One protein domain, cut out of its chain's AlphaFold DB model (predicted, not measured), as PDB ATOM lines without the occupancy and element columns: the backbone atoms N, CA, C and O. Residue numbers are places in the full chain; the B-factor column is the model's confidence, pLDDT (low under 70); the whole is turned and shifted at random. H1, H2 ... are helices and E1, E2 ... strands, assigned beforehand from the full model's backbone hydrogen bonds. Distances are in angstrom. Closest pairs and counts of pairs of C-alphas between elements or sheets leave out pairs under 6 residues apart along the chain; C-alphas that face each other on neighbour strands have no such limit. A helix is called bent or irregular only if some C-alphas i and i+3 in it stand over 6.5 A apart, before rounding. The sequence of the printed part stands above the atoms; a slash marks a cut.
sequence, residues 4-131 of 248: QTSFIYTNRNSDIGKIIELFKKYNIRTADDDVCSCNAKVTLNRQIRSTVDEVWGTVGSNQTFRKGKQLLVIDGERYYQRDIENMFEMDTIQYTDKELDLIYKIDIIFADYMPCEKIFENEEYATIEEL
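This is residues 4 to 131 of the 248 residues of an uncharacterized protein of Clostridium beijerinckii (UniProt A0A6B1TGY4). A strongly twisted sheet of five strands makes the core, with the long helix H1 over one face and the short helix H4 across the opposite face near E2 and E7. H2 and H3 lie toward the E6 edge, and the small hairpin E3 and E4 lies beyond one end of the sheet, its long loop, residues 51 to 62, reaching away from the core. The printed part has 128 residues, in the order E1 H1 E2 E3 E4 E5 H2 H3 E6 H4 E7, of mixed class; the antiparallel sheet runs E6, E1, E5, E2, E7. It is compact, with a radius of gyration of the C-alphas of 14.4 A and spans of 38 by 31 by 28 A.

Find C-alpha 4 at (29.815, 28.446, -27.641), where E1, residues 4 to 10, begins its 19.9 A. H1, residues 13 to 25, starts at (28.996, 26.065, -51.203) and runs 19.4 A; it is only just irregular, C-alphas 14 and 17 being 6.52 A apart. E2, residues 36 to 44, covers 22.6 A and bends by 55 degrees at residue 39. Next come E3, residues 48 to 50; E4, residues 63 to 65; and E5, residues 70 to 77, 22.6 A long. Read on to H2, residues 84 to 87; H3, residues 97 to 103; E6, residues 106 to 110; H4, residues 116 to 121; and E7, residues 126 to 130, ending at (42.044, 29.473, -40.901).

In the sheet, look for N 6 and O 74, 2.8 A apart, between E1 and E5; N 39 and O 73, 2.9 A, between E5 and E2; N 41 and O 129, 2.8 A, between E2 and E7; and N 7 and O 109, 2.8 A, between E6 and E1. E1, H1, E2 and E5, H2 H3, E6 are split strand-helix-strand units, two strands running the same way with another between them, each with a right-handed crossover. H1 is on the sheet at a height of 8.7 A. H4 is on the opposite face, at 8.0 A. H1 touches H3, the closest C-alphas being those of Asp 15 and Leu 102, 7.5 A; at 72 degrees they are only just about perpendicular. H2 only grazes the sheet. In the hairpin E3 and E4, N 50 and O 63 are 2.8 A apart. Every O i to N i+4 pair is within hydrogen-bond range in H3 and H4, and 7 of 9 in H1; H2 is too short for one.

The C-alphas of Thr 92 and Glu 124, the two farthest apart, are 40.5 A apart. The printed part has no cut, and the long link is E3 to E4. The model's pLDDT is under 70 at residues 27 to 36, 51 to 62 and 92.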
ATOM      1  N   GLN A   4      30.208  29.599 -26.848       82.69
ATOM      2  CA  GLN A   4      29.815  28.446 -27.641       82.69
ATOM      3  C   GLN A   4      30.517  28.477 -29.003       82.69
ATOM      4  O   GLN A   4      30.746  29.546 -29.570       82.69
ATOM      5  N   THR A   5      30.802  27.289 -29.529       86.69
ATOM      6  CA  THR A   5      31.219  27.081 -30.917       86.69
ATOM      7  C   THR A   5      30.023  26.615 -31.739       86.69
ATOM      8  O   THR A   5      29.264  25.725 -31.330       86.69
ATOM      9  N   SER A   6      29.859  27.177 -32.927       88.19
ATOM     10  CA  SER A   6      28.874  26.745 -33.910       88.19
ATOM     11  C   SER A   6      29.479  26.662 -35.303       88.19
ATOM     12  O   SER A   6      30.556  27.182 -35.588       88.19
ATOM     13  N   PHE A   7      28.778  25.959 -36.181       89.25
ATOM     14  CA  PHE A   7      29.034  25.976 -37.603       89.25
ATOM     15  C   PHE A   7      27.883  26.678 -38.299       89.25
ATOM     16  O   PHE A   7      26.718  26.373 -38.038       89.25
ATOM     17  N   ILE A   8      28.206  27.541 -39.251       91.50
ATOM     18  CA  ILE A   8      27.218  28.073 -40.184       91.50
ATOM     19  C   ILE A   8      27.433  27.505 -41.575       91.50
ATOM     20  O   ILE A   8      28.557  27.206 -41.993       91.50
ATOM     21  N   TYR A   9      26.339  27.331 -42.302       91.50
ATOM     22  CA  TYR A   9      26.377  26.782 -43.647       91.50
ATOM     23  C   TYR A   9      25.176  27.237 -44.465       91.50
ATOM     24  O   TYR A   9      24.142  27.618 -43.938       91.50
ATOM     25  N   THR A  10      25.288  27.133 -45.784       90.38
ATOM     26  CA  THR A  10      24.174  27.374 -46.713       90.38
ATOM     27  C   THR A  10      23.983  26.178 -47.618       90.38
ATOM     28  O   THR A  10      24.879  25.348 -47.763       90.38
ATOM     29  N   ASN A  11      22.855  26.076 -48.314       84.06
ATOM     30  CA  ASN A  11      22.637  24.992 -49.278       84.06
ATOM     31  C   ASN A  11      23.673  24.946 -50.416       84.06
ATOM     32  O   ASN A  11      23.948  23.865 -50.941       84.06
ATOM     33  N   ARG A  12      24.278  26.084 -50.778       86.69
ATOM     34  CA  ARG A  12      25.232  26.191 -51.887       86.69
ATOM     35  C   ARG A  12      26.607  26.603 -51.375       86.69
ATOM     36  O   ARG A  12      26.797  27.733 -50.951       86.69
ATOM     37  N   ASN A  13      27.604  25.738 -51.545       84.88
ATOM     38  CA  ASN A  13      28.996  26.065 -51.203       84.88
ATOM     39  C   ASN A  13      29.503  27.356 -51.881       84.88
ATOM     40  O   ASN A  13      30.320  28.066 -51.309       84.88
ATOM     41  N   SER A  14      28.988  27.695 -53.072       84.88
ATOM     42  CA  SER A  14      29.322  28.944 -53.775       84.88
ATOM     43  C   SER A  14      29.026  30.212 -52.970       84.88
ATOM     44  O   SER A  14      29.578  31.265 -53.273       84.88
ATOM     45  N   ASP A  15      28.141  30.123 -51.981       90.44
ATOM     46  CA  ASP A  15      27.709  31.257 -51.174       90.44
ATOM     47  C   ASP A  15      28.630  31.485 -49.961       90.44
ATOM     48  O   ASP A  15      28.676  32.594 -49.440       90.44
ATOM     49  N   ILE A  16      29.445  30.494 -49.567       92.75
ATOM     50  CA  ILE A  16      30.361  30.591 -48.414       92.75
ATOM     51  C   ILE A  16      31.391  31.708 -48.598       92.75
ATOM     52  O   ILE A  16      31.635  32.468 -47.669       92.75
ATOM     53  N   GLY A  17      31.957  31.858 -49.801       88.81
ATOM     54  CA  GLY A  17      32.908  32.940 -50.081       88.81
ATOM     55  C   GLY A  17      32.295  34.328 -49.875       88.81
ATOM     56  O   GLY A  17      32.907  35.181 -49.246       88.81
ATOM     57  N   LYS A  18      31.045  34.515 -50.312       91.25
ATOM     58  CA  LYS A  18      30.312  35.777 -50.130       91.25
ATOM     59  C   LYS A  18      29.970  36.039 -48.666       91.25
ATOM     60  O   LYS A  18      29.943  37.182 -48.241       91.25
ATOM     61  N   ILE A  19      29.716  34.988 -47.890       90.69
ATOM     62  CA  ILE A  19      29.479  35.116 -46.448       90.69
ATOM     63  C   ILE A  19      30.757  35.555 -45.741       90.69
ATOM     64  O   ILE A  19      30.709  36.471 -44.931       90.69
ATOM     65  N   ILE A  20      31.908  34.974 -46.091       87.69
ATOM     66  CA  ILE A  20      33.205  35.437 -45.578       87.69
ATOM     67  C   ILE A  20      33.418  36.917 -45.932       87.69
ATOM     68  O   ILE A  20      33.855  37.688 -45.084       87.69
ATOM     69  N   GLU A  21      33.089  37.328 -47.160       85.38
ATOM     70  CA  GLU A  21      33.147  38.739 -47.564       85.38
ATOM     71  C   GLU A  21      32.220  39.627 -46.724       85.38
ATOM     72  O   GLU A  21      32.631  40.729 -46.380       85.38
ATOM     73  N   LEU A  22      31.026  39.160 -46.339       84.75
ATOM     74  CA  LEU A  22      30.140  39.890 -45.426       84.75
ATOM     75  C   LEU A  22      30.741  40.040 -44.027       84.75
ATOM     76  O   LEU A  22      30.770  41.155 -43.514       84.75
ATOM     77  N   PHE A  23      31.268  38.954 -43.447       79.94
ATOM     78  CA  PHE A  23      31.949  38.999 -42.146       79.94
ATOM     79  C   PHE A  23      33.115  39.993 -42.152       79.94
ATOM     80  O   PHE A  23      33.282  40.736 -41.192       79.94
ATOM     81  N   LYS A  24      33.889  40.032 -43.245       75.56
ATOM     82  CA  LYS A  24      34.985  40.994 -43.431       75.56
ATOM     83  C   LYS A  24      34.475  42.421 -43.599       75.56
ATOM     84  O   LYS A  24      34.973  43.327 -42.948       75.56
ATOM     85  N   LYS A  25      33.509  42.617 -44.500       76.62
ATOM     86  CA  LYS A  25      33.001  43.937 -44.882       76.62
ATOM     87  C   LYS A  25      32.402  44.669 -43.692       76.62
ATOM     88  O   LYS A  25      32.717  45.828 -43.495       76.62
ATOM     89  N   TYR A  26      31.546  43.988 -42.942       71.31
ATOM     90  CA  TYR A  26      30.829  44.585 -41.821       71.31
ATOM     91  C   TYR A  26      31.547  44.391 -40.492       71.31
ATOM     92  O   TYR A  26      30.965  44.683 -39.455       71.31
ATOM     93  N   ASN A  27      32.780  43.863 -40.541       60.78
ATOM     94  CA  ASN A  27      33.598  43.517 -39.389       60.78
ATOM     95  C   ASN A  27      32.730  42.986 -38.248       60.78
ATOM     96  O   ASN A  27      32.683  43.592 -37.181       60.78
ATOM     97  N   ILE A  28      31.984  41.908 -38.517       63.69
ATOM     98  CA  ILE A  28      31.078  41.291 -37.541       63.69
ATOM     99  C   ILE A  28      31.968  40.618 -36.488       63.69
ATOM    100  O   ILE A  28      32.256  39.423 -36.521       63.69
ATOM    101  N   ARG A  29      32.491  41.485 -35.630       58.00
ATOM    102  CA  ARG A  29      33.256  41.342 -34.410       58.00
ATOM    103  C   ARG A  29      32.562  42.329 -33.510       58.00
ATOM    104  O   ARG A  29      32.715  43.540 -33.627       58.00
ATOM    105  N   THR A  30      31.695  41.799 -32.691       43.94
ATOM    106  CA  THR A  30      30.739  42.565 -31.912       43.94
ATOM    107  C   THR A  30      31.477  43.239 -30.749       43.94
ATOM    108  O   THR A  30      31.360  42.783 -29.629       43.94
ATOM    109  N   ALA A  31      32.271  44.284 -31.019       38.34
ATOM    110  CA  ALA A  31      32.878  45.278 -30.110       38.34
ATOM    111  C   ALA A  31      33.657  44.815 -28.849       38.34
ATOM    112  O   ALA A  31      34.335  45.630 -28.233       38.34
ATOM    113  N   ASP A  32      33.622  43.538 -28.499       43.31
ATOM    114  CA  ASP A  32      34.327  42.858 -27.426       43.31
ATOM    115  C   ASP A  32      34.715  41.482 -28.000       43.31
ATOM    116  O   ASP A  32      33.877  40.785 -28.579       43.31
ATOM    117  N   ASP A  33      35.979  41.072 -27.854       45.12
ATOM    118  CA  ASP A  33      36.557  39.829 -28.414       45.12
ATOM    119  C   ASP A  33      35.805  38.525 -28.034       45.12
ATOM    120  O   ASP A  33      36.124  37.445 -28.529       45.12
ATOM    121  N   ASP A  34      34.790  38.611 -27.174       50.00
ATOM    122  CA  ASP A  34      34.025  37.487 -26.645       50.00
ATOM    123  C   ASP A  34      32.745  37.165 -27.433       50.00
ATOM    124  O   ASP A  34      32.102  36.155 -27.145       50.00
ATOM    125  N   VAL A  35      32.332  37.987 -28.403       60.91
ATOM    126  CA  VAL A  35      30.925  37.977 -28.820       60.91
ATOM    127  C   VAL A  35      30.588  37.035 -29.984       60.91
ATOM    128  O   VAL A  35      29.727  36.170 -29.822       60.91
ATOM    129  N   CYS A  36      31.236  37.141 -31.144       66.19
ATOM    130  CA  CYS A  36      31.049  36.202 -32.257       66.19
ATOM    131  C   CYS A  36      32.141  36.425 -33.312       66.19
ATOM    132  O   CYS A  36      32.266  37.531 -33.826       66.19
ATOM    133  N   SER A  37      32.936  35.406 -33.632       73.75
ATOM    134  CA  SER A  37      34.048  35.490 -34.585       73.75
ATOM    135  C   SER A  37      34.032  34.313 -35.547       73.75
ATOM    136  O   SER A  37      33.975  33.157 -35.131       73.75
ATOM    137  N   CYS A  38      34.111  34.608 -36.845       81.88
ATOM    138  CA  CYS A  38      34.262  33.599 -37.886       81.88
ATOM    139  C   CYS A  38      35.753  33.276 -38.081       81.88
ATOM    140  O   CYS A  38      36.517  34.079 -38.615       81.88
ATOM    141  N   ASN A  39      36.166  32.101 -37.609       81.06
ATOM    142  CA  ASN A  39      37.581  31.772 -37.405       81.06
ATOM    143  C   ASN A  39      38.161  30.882 -38.498       81.06
ATOM    144  O   ASN A  39      39.339  30.980 -38.842       81.06
ATOM    145  N   ALA A  40      37.347  29.985 -39.049       84.19
ATOM    146  CA  ALA A  40      37.833  28.992 -39.988       84.19
ATOM    147  C   ALA A  40      36.761  28.560 -40.981       84.19
ATOM    148  O   ALA A  40      35.562  28.591 -40.709       84.19
ATOM    149  N   LYS A  41      37.218  28.075 -42.130       91.94
ATOM    150  CA  LYS A  41      36.411  27.368 -43.115       91.94
ATOM    151  C   LYS A  41      36.746  25.887 -43.053       91.94
ATOM    152  O   LYS A  41      37.882  25.480 -43.273       91.94
ATOM    153  N   VAL A  42      35.729  25.075 -42.822       91.62
ATOM    154  CA  VAL A  42      35.819  23.618 -42.766       91.62
ATOM    155  C   VAL A  42      35.246  23.046 -44.053       91.62
ATOM    156  O   VAL A  42      34.097  23.309 -44.404       91.62
ATOM    157  N   THR A  43      36.026  22.232 -44.758       95.50
ATOM    158  CA  THR A  43      35.559  21.450 -45.910       95.50
ATOM    159  C   THR A  43      35.508  19.978 -45.531       95.50
ATOM    160  O   THR A  43      36.533  19.385 -45.210       95.50
ATOM    161  N   LEU A  44      34.325  19.366 -45.578       93.44
ATOM    162  CA  LEU A  44      34.157  17.973 -45.168       93.44
ATOM    163  C   LEU A  44      34.746  17.002 -46.198       93.44
ATOM    164  O   LEU A  44      34.310  16.952 -47.347       93.44
ATOM    165  N   ASN A  45      35.668  16.146 -45.774       94.50
ATOM    166  CA  ASN A  45      36.257  15.087 -46.599       94.50
ATOM    167  C   ASN A  45      35.427  13.795 -46.568       94.50
ATOM    168  O   ASN A  45      35.553  12.941 -47.456       94.50
ATOM    169  N   ARG A  46      34.503  13.695 -45.607       92.00
ATOM    170  CA  ARG A  46      33.530  12.607 -45.459       92.00
ATOM    171  C   ARG A  46      32.114  13.123 -45.278       92.00
ATOM    172  O   ARG A  46      31.883  14.280 -44.954       92.00
ATOM    173  N   GLN A  47      31.148  12.238 -45.503       91.06
ATOM    174  CA  GLN A  47      29.775  12.519 -45.115       91.06
ATOM    175  C   GLN A  47      29.668  12.485 -43.589       91.06
ATOM    176  O   GLN A  47      30.077  11.504 -42.968       91.06
ATOM    177  N   ILE A  48      29.068  13.519 -43.013       86.81
ATOM    178  CA  ILE A  48      28.794  13.618 -41.581       86.81
ATOM    179  C   ILE A  48      27.288  13.592 -41.371       86.81
ATOM    180  O   ILE A  48      26.532  14.228 -42.104       86.81
ATOM    181  N   ARG A  49      26.848  12.821 -40.380       83.44
ATOM    182  CA  ARG A  49      25.471  12.845 -39.895       83.44
ATOM    183  C   ARG A  49      25.486  13.540 -38.547       83.44
ATOM    184  O   ARG A  49      26.196  13.086 -37.655       83.44
ATOM    185  N   SER A  50      24.745  14.632 -38.447       73.00
ATOM    186  CA  SER A  50      24.458  15.268 -37.174       73.00
ATOM    187  C   SER A  50      23.296  14.542 -36.509       73.00
ATOM    188  O   SER A  50      22.273  14.275 -37.150       73.00
ATOM    189  N   THR A  51      23.471  14.218 -35.234       61.38
ATOM    190  CA  THR A  51      22.452  13.624 -34.375       61.38
ATOM    191  C   THR A  51      21.873  14.720 -33.492       61.38
ATOM    192  O   THR A  51      22.328  14.957 -32.378       61.38
ATOM    193  N   VAL A  52      20.842  15.403 -33.992       52.19
ATOM    194  CA  VAL A  52      20.050  16.367 -33.200       52.19
ATOM    195  C   VAL A  52      19.335  15.662 -32.028       52.19
ATOM    196  O   VAL A  52      18.998  16.287 -31.021       52.19
ATOM    197  N   ASP A  53      19.165  14.340 -32.133       44.47
ATOM    198  CA  ASP A  53      18.411  13.498 -31.203       44.47
ATOM    199  C   ASP A  53      19.003  13.418 -29.780       44.47
ATOM    200  O   ASP A  53      18.250  13.170 -28.840       44.47
ATOM    201  N   GLU A  54      20.304  13.654 -29.573       39.25
ATOM    202  CA  GLU A  54      20.922  13.453 -28.248       39.25
ATOM    203  C   GLU A  54      20.756  14.630 -27.270       39.25
ATOM    204  O   GLU A  54      20.869  14.413 -26.065       39.25
ATOM    205  N   VAL A  55      20.442  15.853 -27.728       41.12
ATOM    206  CA  VAL A  55      20.503  17.039 -26.840       41.12
ATOM    207  C   VAL A  55      19.145  17.712 -26.575       41.12
ATOM    208  O   VAL A  55      18.960  18.227 -25.475       41.12
ATOM    209  N   TRP A  56      18.166  17.708 -27.500       41.66
ATOM    210  CA  TRP A  56      16.902  18.465 -27.300       41.66
ATOM    211  C   TRP A  56      15.585  17.742 -27.608       41.66
ATOM    212  O   TRP A  56      14.539  18.388 -27.611       41.66
ATOM    213  N   GLY A  57      15.584  16.420 -27.807       37.22
ATOM    214  CA  GLY A  57      14.380  15.572 -27.701       37.22
ATOM    215  C   GLY A  57      13.157  15.947 -28.556       37.22
ATOM    216  O   GLY A  57      12.094  15.355 -28.380       37.22
ATOM    217  N   THR A  58      13.266  16.902 -29.482       41.16
ATOM    218  CA  THR A  58      12.135  17.374 -30.275       41.16
ATOM    219  C   THR A  58      12.579  17.743 -31.687       41.16
ATOM    220  O   THR A  58      13.333  18.685 -31.897       41.16
ATOM    221  N   VAL A  59      12.006  17.002 -32.642       41.78
ATOM    222  CA  VAL A  59      11.955  17.239 -34.095       41.78
ATOM    223  C   VAL A  59      13.207  16.847 -34.906       41.78
ATOM    224  O   VAL A  59      13.863  17.657 -35.542       41.78
ATOM    225  N   GLY A  60      13.449  15.541 -35.024       44.56
ATOM    226  CA  GLY A  60      13.058  14.831 -36.251       44.56
ATOM    227  C   GLY A  60      13.803  15.108 -37.563       44.56
ATOM    228  O   GLY A  60      13.308  14.685 -38.608       44.56
ATOM    229  N   SER A  61      14.975  15.737 -37.571       51.94
ATOM    230  CA  SER A  61      15.807  15.759 -38.780       51.94
ATOM    231  C   SER A  61      17.261  15.432 -38.476       51.94
ATOM    232  O   SER A  61      18.060  16.310 -38.162       51.94
ATOM    233  N   ASN A  62      17.623  14.159 -38.648       61.69
ATOM    234  CA  ASN A  62      19.014  13.772 -38.859       61.69
ATOM    235  C   ASN A  62      19.555  14.553 -40.059       61.69
ATOM    236  O   ASN A  62      19.221  14.253 -41.211       61.69
ATOM    237  N   GLN A  63      20.379  15.564 -39.801       74.31
ATOM    238  CA  GLN A  63      20.954  16.354 -40.871       74.31
ATOM    239  C   GLN A  63      22.187  15.644 -41.413       74.31
ATOM    240  O   GLN A  63      23.096  15.262 -40.678       74.31
ATOM    241  N   THR A  64      22.208  15.424 -42.725       85.19
ATOM    242  CA  THR A  64      23.345  14.790 -43.391       85.19
ATOM    243  C   THR A  64      24.097  15.821 -44.215       85.19
ATOM    244  O   THR A  64      23.599  16.310 -45.230       85.19
ATOM    245  N   PHE A  65      25.332  16.095 -43.817       89.06
ATOM    246  CA  PHE A  65      26.270  16.914 -44.567       89.06
ATOM    247  C   PHE A  65      27.077  16.019 -45.500       89.06
ATOM    248  O   PHE A  65      27.760  15.089 -45.071       89.06
ATOM    249  N   ARG A  66      26.970  16.265 -46.806       91.94
ATOM    250  CA  ARG A  66      27.679  15.481 -47.825       91.94
ATOM    251  C   ARG A  66      29.177  15.788 -47.805       91.94
ATOM    252  O   ARG A  66      29.590  16.879 -47.418       91.94
ATOM    253  N   LYS A  67      29.982  14.855 -48.318       94.62
ATOM    254  CA  LYS A  67      31.383  15.131 -48.663       94.62
ATOM    255  C   LYS A  67      31.465  16.364 -49.574       94.62
ATOM    256  O   LYS A  67      30.657  16.517 -50.488       94.62
ATOM    257  N   GLY A  68      32.447  17.216 -49.319       94.06
ATOM    258  CA  GLY A  68      32.689  18.482 -49.998       94.06
ATOM    259  C   GLY A  68      31.863  19.641 -49.448       94.06
ATOM    260  O   GLY A  68      32.035  20.760 -49.919       94.06
ATOM    261  N   LYS A  69      30.963  19.417 -48.481       94.44
ATOM    262  CA  LYS A  69      30.226  20.505 -47.834       94.44
ATOM    263  C   LYS A  69      31.197  21.458 -47.143       94.44
ATOM    264  O   LYS A  69      32.126  21.005 -46.478       94.44
ATOM    265  N   GLN A  70      30.946  22.752 -47.299       95.19
ATOM    266  CA  GLN A  70      31.686  23.803 -46.616       95.19
ATOM    267  C   GLN A  70      30.862  24.371 -45.462       95.19
ATOM    268  O   GLN A  70      29.660  24.606 -45.618       95.19
ATOM    269  N   LEU A  71      31.524  24.553 -44.326       93.06
ATOM    270  CA  LEU A  71      30.999  25.133 -43.095       93.06
ATOM    271  C   LEU A  71      31.952  26.251 -42.655       93.06
ATOM    272  O   LEU A  71      33.155  26.156 -42.907       93.06
ATOM    273  N   LEU A  72      31.444  27.278 -41.986       91.50
ATOM    274  CA  LEU A  72      32.276  28.268 -41.300       91.50
ATOM    275  C   LEU A  72      32.177  28.046 -39.796       91.50
ATOM    276  O   LEU A  72      31.082  27.818 -39.293       91.50
ATOM    277  N   VAL A  73      33.315  28.084 -39.110       90.25
ATOM    278  CA  VAL A  73      33.417  27.952 -37.655       90.25
ATOM    279  C   VAL A  73      33.227  29.318 -37.039       90.25
ATOM    280  O   VAL A  73      33.957  30.251 -37.380       90.25
ATOM    281  N   ILE A  74      32.259  29.401 -36.139       87.44
ATOM    282  CA  ILE A  74      31.918  30.601 -35.402       87.44
ATOM    283  C   ILE A  74      32.127  30.330 -33.912       87.44
ATOM    284  O   ILE A  74      31.519  29.408 -33.373       87.44
ATOM    285  N   ASP A  75      32.948  31.138 -33.246       83.38
ATOM    286  CA  ASP A  75      33.162  31.076 -31.794       83.38
ATOM    287  C   ASP A  75      32.754  32.391 -31.130       83.38
ATOM    288  O   ASP A  75      32.947  33.460 -31.701       83.38
ATOM    289  N   GLY A  76      32.209  32.336 -29.914       79.88
ATOM    290  CA  GLY A  76      31.850  33.539 -29.152       79.88
ATOM    291  C   GLY A  76      30.688  33.321 -28.191       79.88
ATOM    292  O   GLY A  76      30.375  32.193 -27.816       79.88
ATOM    293  N   GLU A  77      30.023  34.390 -27.776       79.94
ATOM    294  CA  GLU A  77      28.872  34.370 -26.894       79.94
ATOM    295  C   GLU A  77      27.679  33.640 -27.515       79.94
ATOM    296  O   GLU A  77      27.191  33.933 -28.609       79.94
ATOM    297  N   ARG A  78      27.101  32.735 -26.721       79.94
ATOM    298  CA  ARG A  78      25.920  31.963 -27.112       79.94
ATOM    299  C   ARG A  78      24.718  32.820 -27.511       79.94
ATOM    300  O   ARG A  78      23.865  32.319 -28.229       79.94
ATOM    301  N   TYR A  79      24.581  34.050 -27.007       81.25
ATOM    302  CA  TYR A  79      23.434  34.912 -27.325       81.25
ATOM    303  C   TYR A  79      23.363  35.230 -28.825       81.25
ATOM    304  O   TYR A  79      22.314  35.034 -29.432       81.25
ATOM    305  N   TYR A  80      24.495  35.603 -29.417       79.00
ATOM    306  CA  TYR A  80      24.596  36.034 -30.812       79.00
ATOM    307  C   TYR A  80      24.508  34.880 -31.808       79.00
ATOM    308  O   TYR A  80      24.223  35.085 -32.976       79.00
ATOM    309  N   GLN A  81      24.707  33.647 -31.348       83.81
ATOM    310  CA  GLN A  81      24.643  32.453 -32.189       83.81
ATOM    311  C   GLN A  81      23.267  31.762 -32.154       83.81
ATOM    312  O   GLN A  81      23.115  30.675 -32.708       83.81
ATOM    313  N   ARG A  82      22.259  32.338 -31.476       78.44
ATOM    314  CA  ARG A  82      20.914  31.733 -31.352       78.44
ATOM    315  C   ARG A  82      20.116  31.763 -32.643       78.44
ATOM    316  O   ARG A  82      19.319  30.860 -32.881       78.44
ATOM    317  N   ASP A  83      20.318  32.806 -33.425       82.44
ATOM    318  CA  ASP A  83      19.668  33.032 -34.700       82.44
ATOM    319  C   ASP A  83      20.580  33.888 -35.579       82.44
ATOM    320  O   ASP A  83      21.541  34.506 -35.113       82.44
ATOM    321  N   ILE A  84      20.302  33.859 -36.879       85.94
ATOM    322  CA  ILE A  84      21.159  34.497 -37.870       85.94
ATOM    323  C   ILE A  84      21.035  36.023 -37.851       85.94
ATOM    324  O   ILE A  84      21.997  36.712 -38.176       85.94
ATOM    325  N   GLU A  85      19.882  36.548 -37.440       85.38
ATOM    326  CA  GLU A  85      19.627  37.989 -37.387       85.38
ATOM    327  C   GLU A  85      20.483  38.641 -36.298       85.38
ATOM    328  O   GLU A  85      21.131  39.654 -36.553       85.38
ATOM    329  N   ASN A  86      20.573  38.005 -35.127       81.06
ATOM    330  CA  ASN A  86      21.459  38.406 -34.041       81.06
ATOM    331  C   ASN A  86      22.936  38.228 -34.405       81.06
ATOM    332  O   ASN A  86      23.744  39.094 -34.080       81.06
ATOM    333  N   MET A  87      23.299  37.139 -35.095       83.69
ATOM    334  CA  MET A  87      24.686  36.911 -35.524       83.69
ATOM    335  C   MET A  87      25.179  38.014 -36.463       83.69
ATOM    336  O   MET A  87      26.334  38.412 -36.370       83.69
ATOM    337  N   PHE A  88      24.310  38.486 -37.358       82.94
ATOM    338  CA  PHE A  88      24.602  39.553 -38.314       82.94
ATOM    339  C   PHE A  88      24.172  40.941 -37.819       82.94
ATOM    340  O   PHE A  88      24.202  41.890 -38.599       82.94
ATOM    341  N   GLU A  89      23.759  41.062 -36.556       77.44
ATOM    342  CA  GLU A  89      23.270  42.298 -35.939       77.44
ATOM    343  C   GLU A  89      22.322  43.107 -36.845       77.44
ATOM    344  O   GLU A  89      22.500  44.300 -37.084       77.44
ATOM    345  N   MET A  90      21.304  42.453 -37.401       77.62
ATOM    346  CA  MET A  90      20.426  43.073 -38.402       77.62
ATOM    347  C   MET A  90      19.624  44.279 -37.880       77.62
ATOM    348  O   MET A  90      19.128  45.074 -38.678       77.62
ATOM    349  N   ASP A  91      19.533  44.444 -36.559       74.06
ATOM    350  CA  ASP A  91      18.942  45.618 -35.907       74.06
ATOM    351  C   ASP A  91      19.876  46.845 -35.900       74.06
ATOM    352  O   ASP A  91      19.409  47.968 -35.693       74.06
ATOM    353  N   THR A  92      21.184  46.654 -36.104       69.69
ATOM    354  CA  THR A  92      22.203  47.720 -36.062       69.69
ATOM    355  C   THR A  92      22.846  47.967 -37.428       69.69
ATOM    356  O   THR A  92      23.118  49.120 -37.768       69.69
ATOM    357  N   ILE A  93      23.043  46.924 -38.241       73.50
ATOM    358  CA  ILE A  93      23.724  47.007 -39.538       73.50
ATOM    359  C   ILE A  93      22.709  47.096 -40.682       73.50
ATOM    360  O   ILE A  93      21.824  46.254 -40.840       73.50
ATOM    361  N   GLN A  94      22.869  48.105 -41.546       80.38
ATOM    362  CA  GLN A  94      22.027  48.264 -42.729       80.38
ATOM    363  C   GLN A  94      22.552  47.436 -43.910       80.38
ATOM    364  O   GLN A  94      23.509  47.815 -44.585       80.38
ATOM    365  N   TYR A  95      21.863  46.337 -44.210       80.75
ATOM    366  CA  TYR A  95      22.163  45.465 -45.345       80.75
ATOM    367  C   TYR A  95      21.381  45.843 -46.608       80.75
ATOM    368  O   TYR A  95      20.253  46.334 -46.557       80.75
ATOM    369  N   THR A  96      21.960  45.551 -47.772       89.31
ATOM    370  CA  THR A  96      21.234  45.593 -49.051       89.31
ATOM    371  C   THR A  96      20.348  44.355 -49.226       89.31
ATOM    372  O   THR A  96      20.653  43.288 -48.693       89.31
ATOM    373  N   ASP A  97      19.310  44.440 -50.065       92.06
ATOM    374  CA  ASP A  97      18.402  43.310 -50.346       92.06
ATOM    375  C   ASP A  97      19.138  42.022 -50.750       92.06
ATOM    376  O   ASP A  97      18.765  40.925 -50.347       92.06
ATOM    377  N   LYS A  98      20.224  42.141 -51.526       91.94
ATOM    378  CA  LYS A  98      21.030  40.985 -51.959       91.94
ATOM    379  C   LYS A  98      21.796  40.332 -50.812       91.94
ATOM    380  O   LYS A  98      22.047  39.129 -50.867       91.94
ATOM    381  N   GLU A  99      22.226  41.124 -49.836       90.12
ATOM    382  CA  GLU A  99      22.947  40.644 -48.658       90.12
ATOM    383  C   GLU A  99      21.968  39.995 -47.682       90.12
ATOM    384  O   GLU A  99      22.222  38.880 -47.241       90.12
ATOM    385  N   LEU A 100      20.797  40.602 -47.466       91.75
ATOM    386  CA  LEU A 100      19.694  39.999 -46.710       91.75
ATOM    387  C   LEU A 100      19.283  38.642 -47.297       91.75
ATOM    388  O   LEU A 100      19.235  37.637 -46.590       91.75
ATOM    389  N   ASP A 101      19.088  38.575 -48.617       92.69
ATOM    390  CA  ASP A 101      18.797  37.334 -49.342       92.69
ATOM    391  C   ASP A 101      19.867  36.253 -49.145       92.69
ATOM    392  O   ASP A 101      19.583  35.064 -49.315       92.69
ATOM    393  N   LEU A 102      21.120  36.641 -48.912       92.38
ATOM    394  CA  LEU A 102      22.217  35.721 -48.637       92.38
ATOM    395  C   LEU A 102      22.200  35.278 -47.168       92.38
ATOM    396  O   LEU A 102      22.303  34.079 -46.919       92.38
ATOM    397  N   ILE A 103      22.019  36.214 -46.233       90.88
ATOM    398  CA  ILE A 103      21.966  35.971 -44.784       90.88
ATOM    399  C   ILE A 103      20.837  34.996 -44.443       90.88
ATOM    400  O   ILE A 103      21.079  33.976 -43.805       90.88
ATOM    401  N   TYR A 104      19.631  35.207 -44.977       89.69
ATOM    402  CA  TYR A 104      18.484  34.322 -44.734       89.69
ATOM    403  C   TYR A 104      18.622  32.909 -45.327       89.69
ATOM    404  O   TYR A 104      17.766  32.054 -45.101       89.69
ATOM    405  N   LYS A 105      19.671  32.634 -46.113       90.12
ATOM    406  CA  LYS A 105      19.988  31.279 -46.602       90.12
ATOM    407  C   LYS A 105      20.969  30.535 -45.698       90.12
ATOM    408  O   LYS A 105      21.325  29.398 -46.030       90.12
ATOM    409  N   ILE A 106      21.457  31.183 -44.644       90.31
ATOM    410  CA  ILE A 106      22.394  30.610 -43.687       90.31
ATOM    411  C   ILE A 106      21.610  29.892 -42.598       90.31
ATOM    412  O   ILE A 106      20.698  30.447 -41.995       90.31
ATOM    413  N   ASP A 107      22.025  28.665 -42.331       88.44
ATOM    414  CA  ASP A 107      21.613  27.903 -41.168       88.44
ATOM    415  C   ASP A 107      22.776  27.809 -40.173       88.44
ATOM    416  O   ASP A 107      23.952  27.846 -40.558       88.44
ATOM    417  N   ILE A 108      22.432  27.624 -38.899       87.06
ATOM    418  CA  ILE A 108      23.369  27.479 -37.783       87.06
ATOM    419  C   ILE A 108      23.193  26.088 -37.173       87.06
ATOM    420  O   ILE A 108      22.075  25.631 -36.940       87.06
ATOM    421  N   ILE A 109      24.304  25.422 -36.870       85.62
ATOM    422  CA  ILE A 109      24.331  24.189 -36.087       85.62
ATOM    423  C   ILE A 109      25.390  24.297 -34.991       85.62
ATOM    424  O   ILE A 109      26.554  24.573 -35.266       85.62
ATOM    425  N   PHE A 110      25.008  24.077 -33.733       86.06
ATOM    426  CA  PHE A 110      25.983  24.090 -32.639       86.06
ATOM    427  C   PHE A 110      26.967  22.922 -32.746       86.06
ATOM    428  O   PHE A 110      26.601  21.819 -33.160       86.06
ATOM    429  N   ALA A 111      28.211  23.171 -32.338       85.38
ATOM    430  CA  ALA A 111      29.287  22.190 -32.377       85.38
ATOM    431  C   ALA A 111      28.948  20.909 -31.599       85.38
ATOM    432  O   ALA A 111      29.291  19.817 -32.045       85.38
ATOM    433  N   ASP A 112      28.177  21.025 -30.515       78.00
ATOM    434  CA  ASP A 112      27.718  19.894 -29.695       78.00
ATOM    435  C   ASP A 112      26.909  18.845 -30.489       78.00
ATOM    436  O   ASP A 112      26.811  17.694 -30.074       78.00
ATOM    437  N   TYR A 113      26.346  19.213 -31.647       79.19
ATOM    438  CA  TYR A 113      25.595  18.306 -32.532       79.19
ATOM    439  C   TYR A 113      26.423  17.707 -33.668       79.19
ATOM    440  O   TYR A 113      25.888  17.021 -34.549       79.19
ATOM    441  N   MET A 114      27.713  18.017 -33.705       80.38
ATOM    442  CA  MET A 114      28.646  17.576 -34.727       80.38
ATOM    443  C   MET A 114      29.753  16.750 -34.067       80.38
ATOM    444  O   MET A 114      30.128  17.009 -32.926       80.38
ATOM    445  N   PRO A 115      30.324  15.752 -34.764       79.56
ATOM    446  CA  PRO A 115      31.447  14.976 -34.245       79.56
ATOM    447  C   PRO A 115      32.737  15.811 -34.287       79.56
ATOM    448  O   PRO A 115      33.626  15.547 -35.097       79.56
ATOM    449  N   CYS A 116      32.815  16.843 -33.446       81.62
ATOM    450  CA  CYS A 116      33.839  17.883 -33.483       81.62
ATOM    451  C   CYS A 116      35.249  17.328 -33.322       81.62
ATOM    452  O   CYS A 116      36.099  17.666 -34.134       81.62
ATOM    453  N   GLU A 117      35.474  16.400 -32.389       75.81
ATOM    454  CA  GLU A 117      36.768  15.715 -32.241       75.81
ATOM    455  C   GLU A 117      37.247  15.139 -33.583       75.81
ATOM    456  O   GLU A 117      38.371  15.366 -34.014       75.81
ATOM    457  N   LYS A 118      36.354  14.486 -34.341       76.06
ATOM    458  CA  LYS A 118      36.707  13.936 -35.660       76.06
ATOM    459  C   LYS A 118      36.968  15.026 -36.694       76.06
ATOM    460  O   LYS A 118      37.841  14.845 -37.531       76.06
ATOM    461  N   ILE A 119      36.194  16.110 -36.680       78.56
ATOM    462  CA  ILE A 119      36.326  17.216 -37.642       78.56
ATOM    463  C   ILE A 119      37.628  17.990 -37.416       78.56
ATOM    464  O   ILE A 119      38.291  18.330 -38.390       78.56
ATOM    465  N   PHE A 120      37.977  18.264 -36.157       79.44
ATOM    466  CA  PHE A 120      39.106  19.116 -35.790       79.44
ATOM    467  C   PHE A 120      40.432  18.360 -35.657       79.44
ATOM    468  O   PHE A 120      41.476  18.944 -35.924       79.44
ATOM    469  N   GLU A 121      40.417  17.072 -35.299       77.69
ATOM    470  CA  GLU A 121      41.650  16.314 -35.030       77.69
ATOM    471  C   GLU A 121      42.042  15.347 -36.158       77.69
ATOM    472  O   GLU A 121      43.131  14.772 -36.125       77.69
ATOM    473  N   ASN A 122      41.178  15.132 -37.161       80.25
ATOM    474  CA  ASN A 122      41.419  14.138 -38.206       80.25
ATOM    475  C   ASN A 122      41.132  14.660 -39.623       80.25
ATOM    476  O   ASN A 122      39.983  14.774 -40.060       80.25
ATOM    477  N   GLU A 123      42.204  14.854 -40.395       85.94
ATOM    478  CA  GLU A 123      42.156  15.315 -41.790       85.94
ATOM    479  C   GLU A 123      41.346  14.396 -42.725       85.94
ATOM    480  O   GLU A 123      40.824  14.826 -43.757       85.94
ATOM    481  N   GLU A 124      41.174  13.121 -42.363       90.06
ATOM    482  CA  GLU A 124      40.317  12.183 -43.092       90.06
ATOM    483  C   GLU A 124      38.845  12.639 -43.107       90.06
ATOM    484  O   GLU A 124      38.097  12.320 -44.037       90.06
ATOM    485  N   TYR A 125      38.418  13.385 -42.085       85.31
ATOM    486  CA  TYR A 125      37.046  13.855 -41.918       85.31
ATOM    487  C   TYR A 125      36.827  15.257 -42.466       85.31
ATOM    488  O   TYR A 125      35.780  15.488 -43.083       85.31
ATOM    489  N   ALA A 126      37.785  16.166 -42.303       90.12
ATOM    490  CA  ALA A 126      37.685  17.521 -42.823       90.12
ATOM    491  C   ALA A 126      39.052  18.175 -43.055       90.12
ATOM    492  O   ALA A 126      40.049  17.799 -42.455       90.12
ATOM    493  N   THR A 127      39.076  19.184 -43.919       91.19
ATOM    494  CA  THR A 127      40.204  20.106 -44.075       91.19
ATOM    495  C   THR A 127      39.791  21.466 -43.535       91.19
ATOM    496  O   THR A 127      38.695  21.942 -43.847       91.19
ATOM    497  N   ILE A 128      40.663  22.080 -42.741       88.62
ATOM    498  CA  ILE A 128      40.409  23.346 -42.057       88.62
ATOM    499  C   ILE A 128      41.334  24.408 -42.636       88.62
ATOM    500  O   ILE A 128      42.540  24.205 -42.742       88.62
ATOM    501  N   GLU A 129      40.750  25.530 -43.031       88.12
ATOM    502  CA  GLU A 129      41.462  26.720 -43.477       88.12
ATOM    503  C   GLU A 129      41.149  27.846 -42.499       88.12
ATOM    504  O   GLU A 129      39.998  28.278 -42.405       88.12
ATOM    505  N   GLU A 130      42.159  28.295 -41.759       81.69
ATOM    506  CA  GLU A 130      42.044  29.473 -40.901       81.69
ATOM    507  C   GLU A 130      41.726  30.699 -41.756       81.69
ATOM    508  O   GLU A 130      42.321  30.920 -42.816       81.69
ATOM    509  N   LEU A 131      40.754  31.487 -41.309       76.62
ATOM    510  CA  LEU A 131      40.326  32.675 -42.019       76.62
ATOM    511  C   LEU A 131      40.926  33.906 -41.362       76.62
ATOM    512  O   LEU A 131      40.619  34.241 -40.221       76.62
TER     513      LEU A 131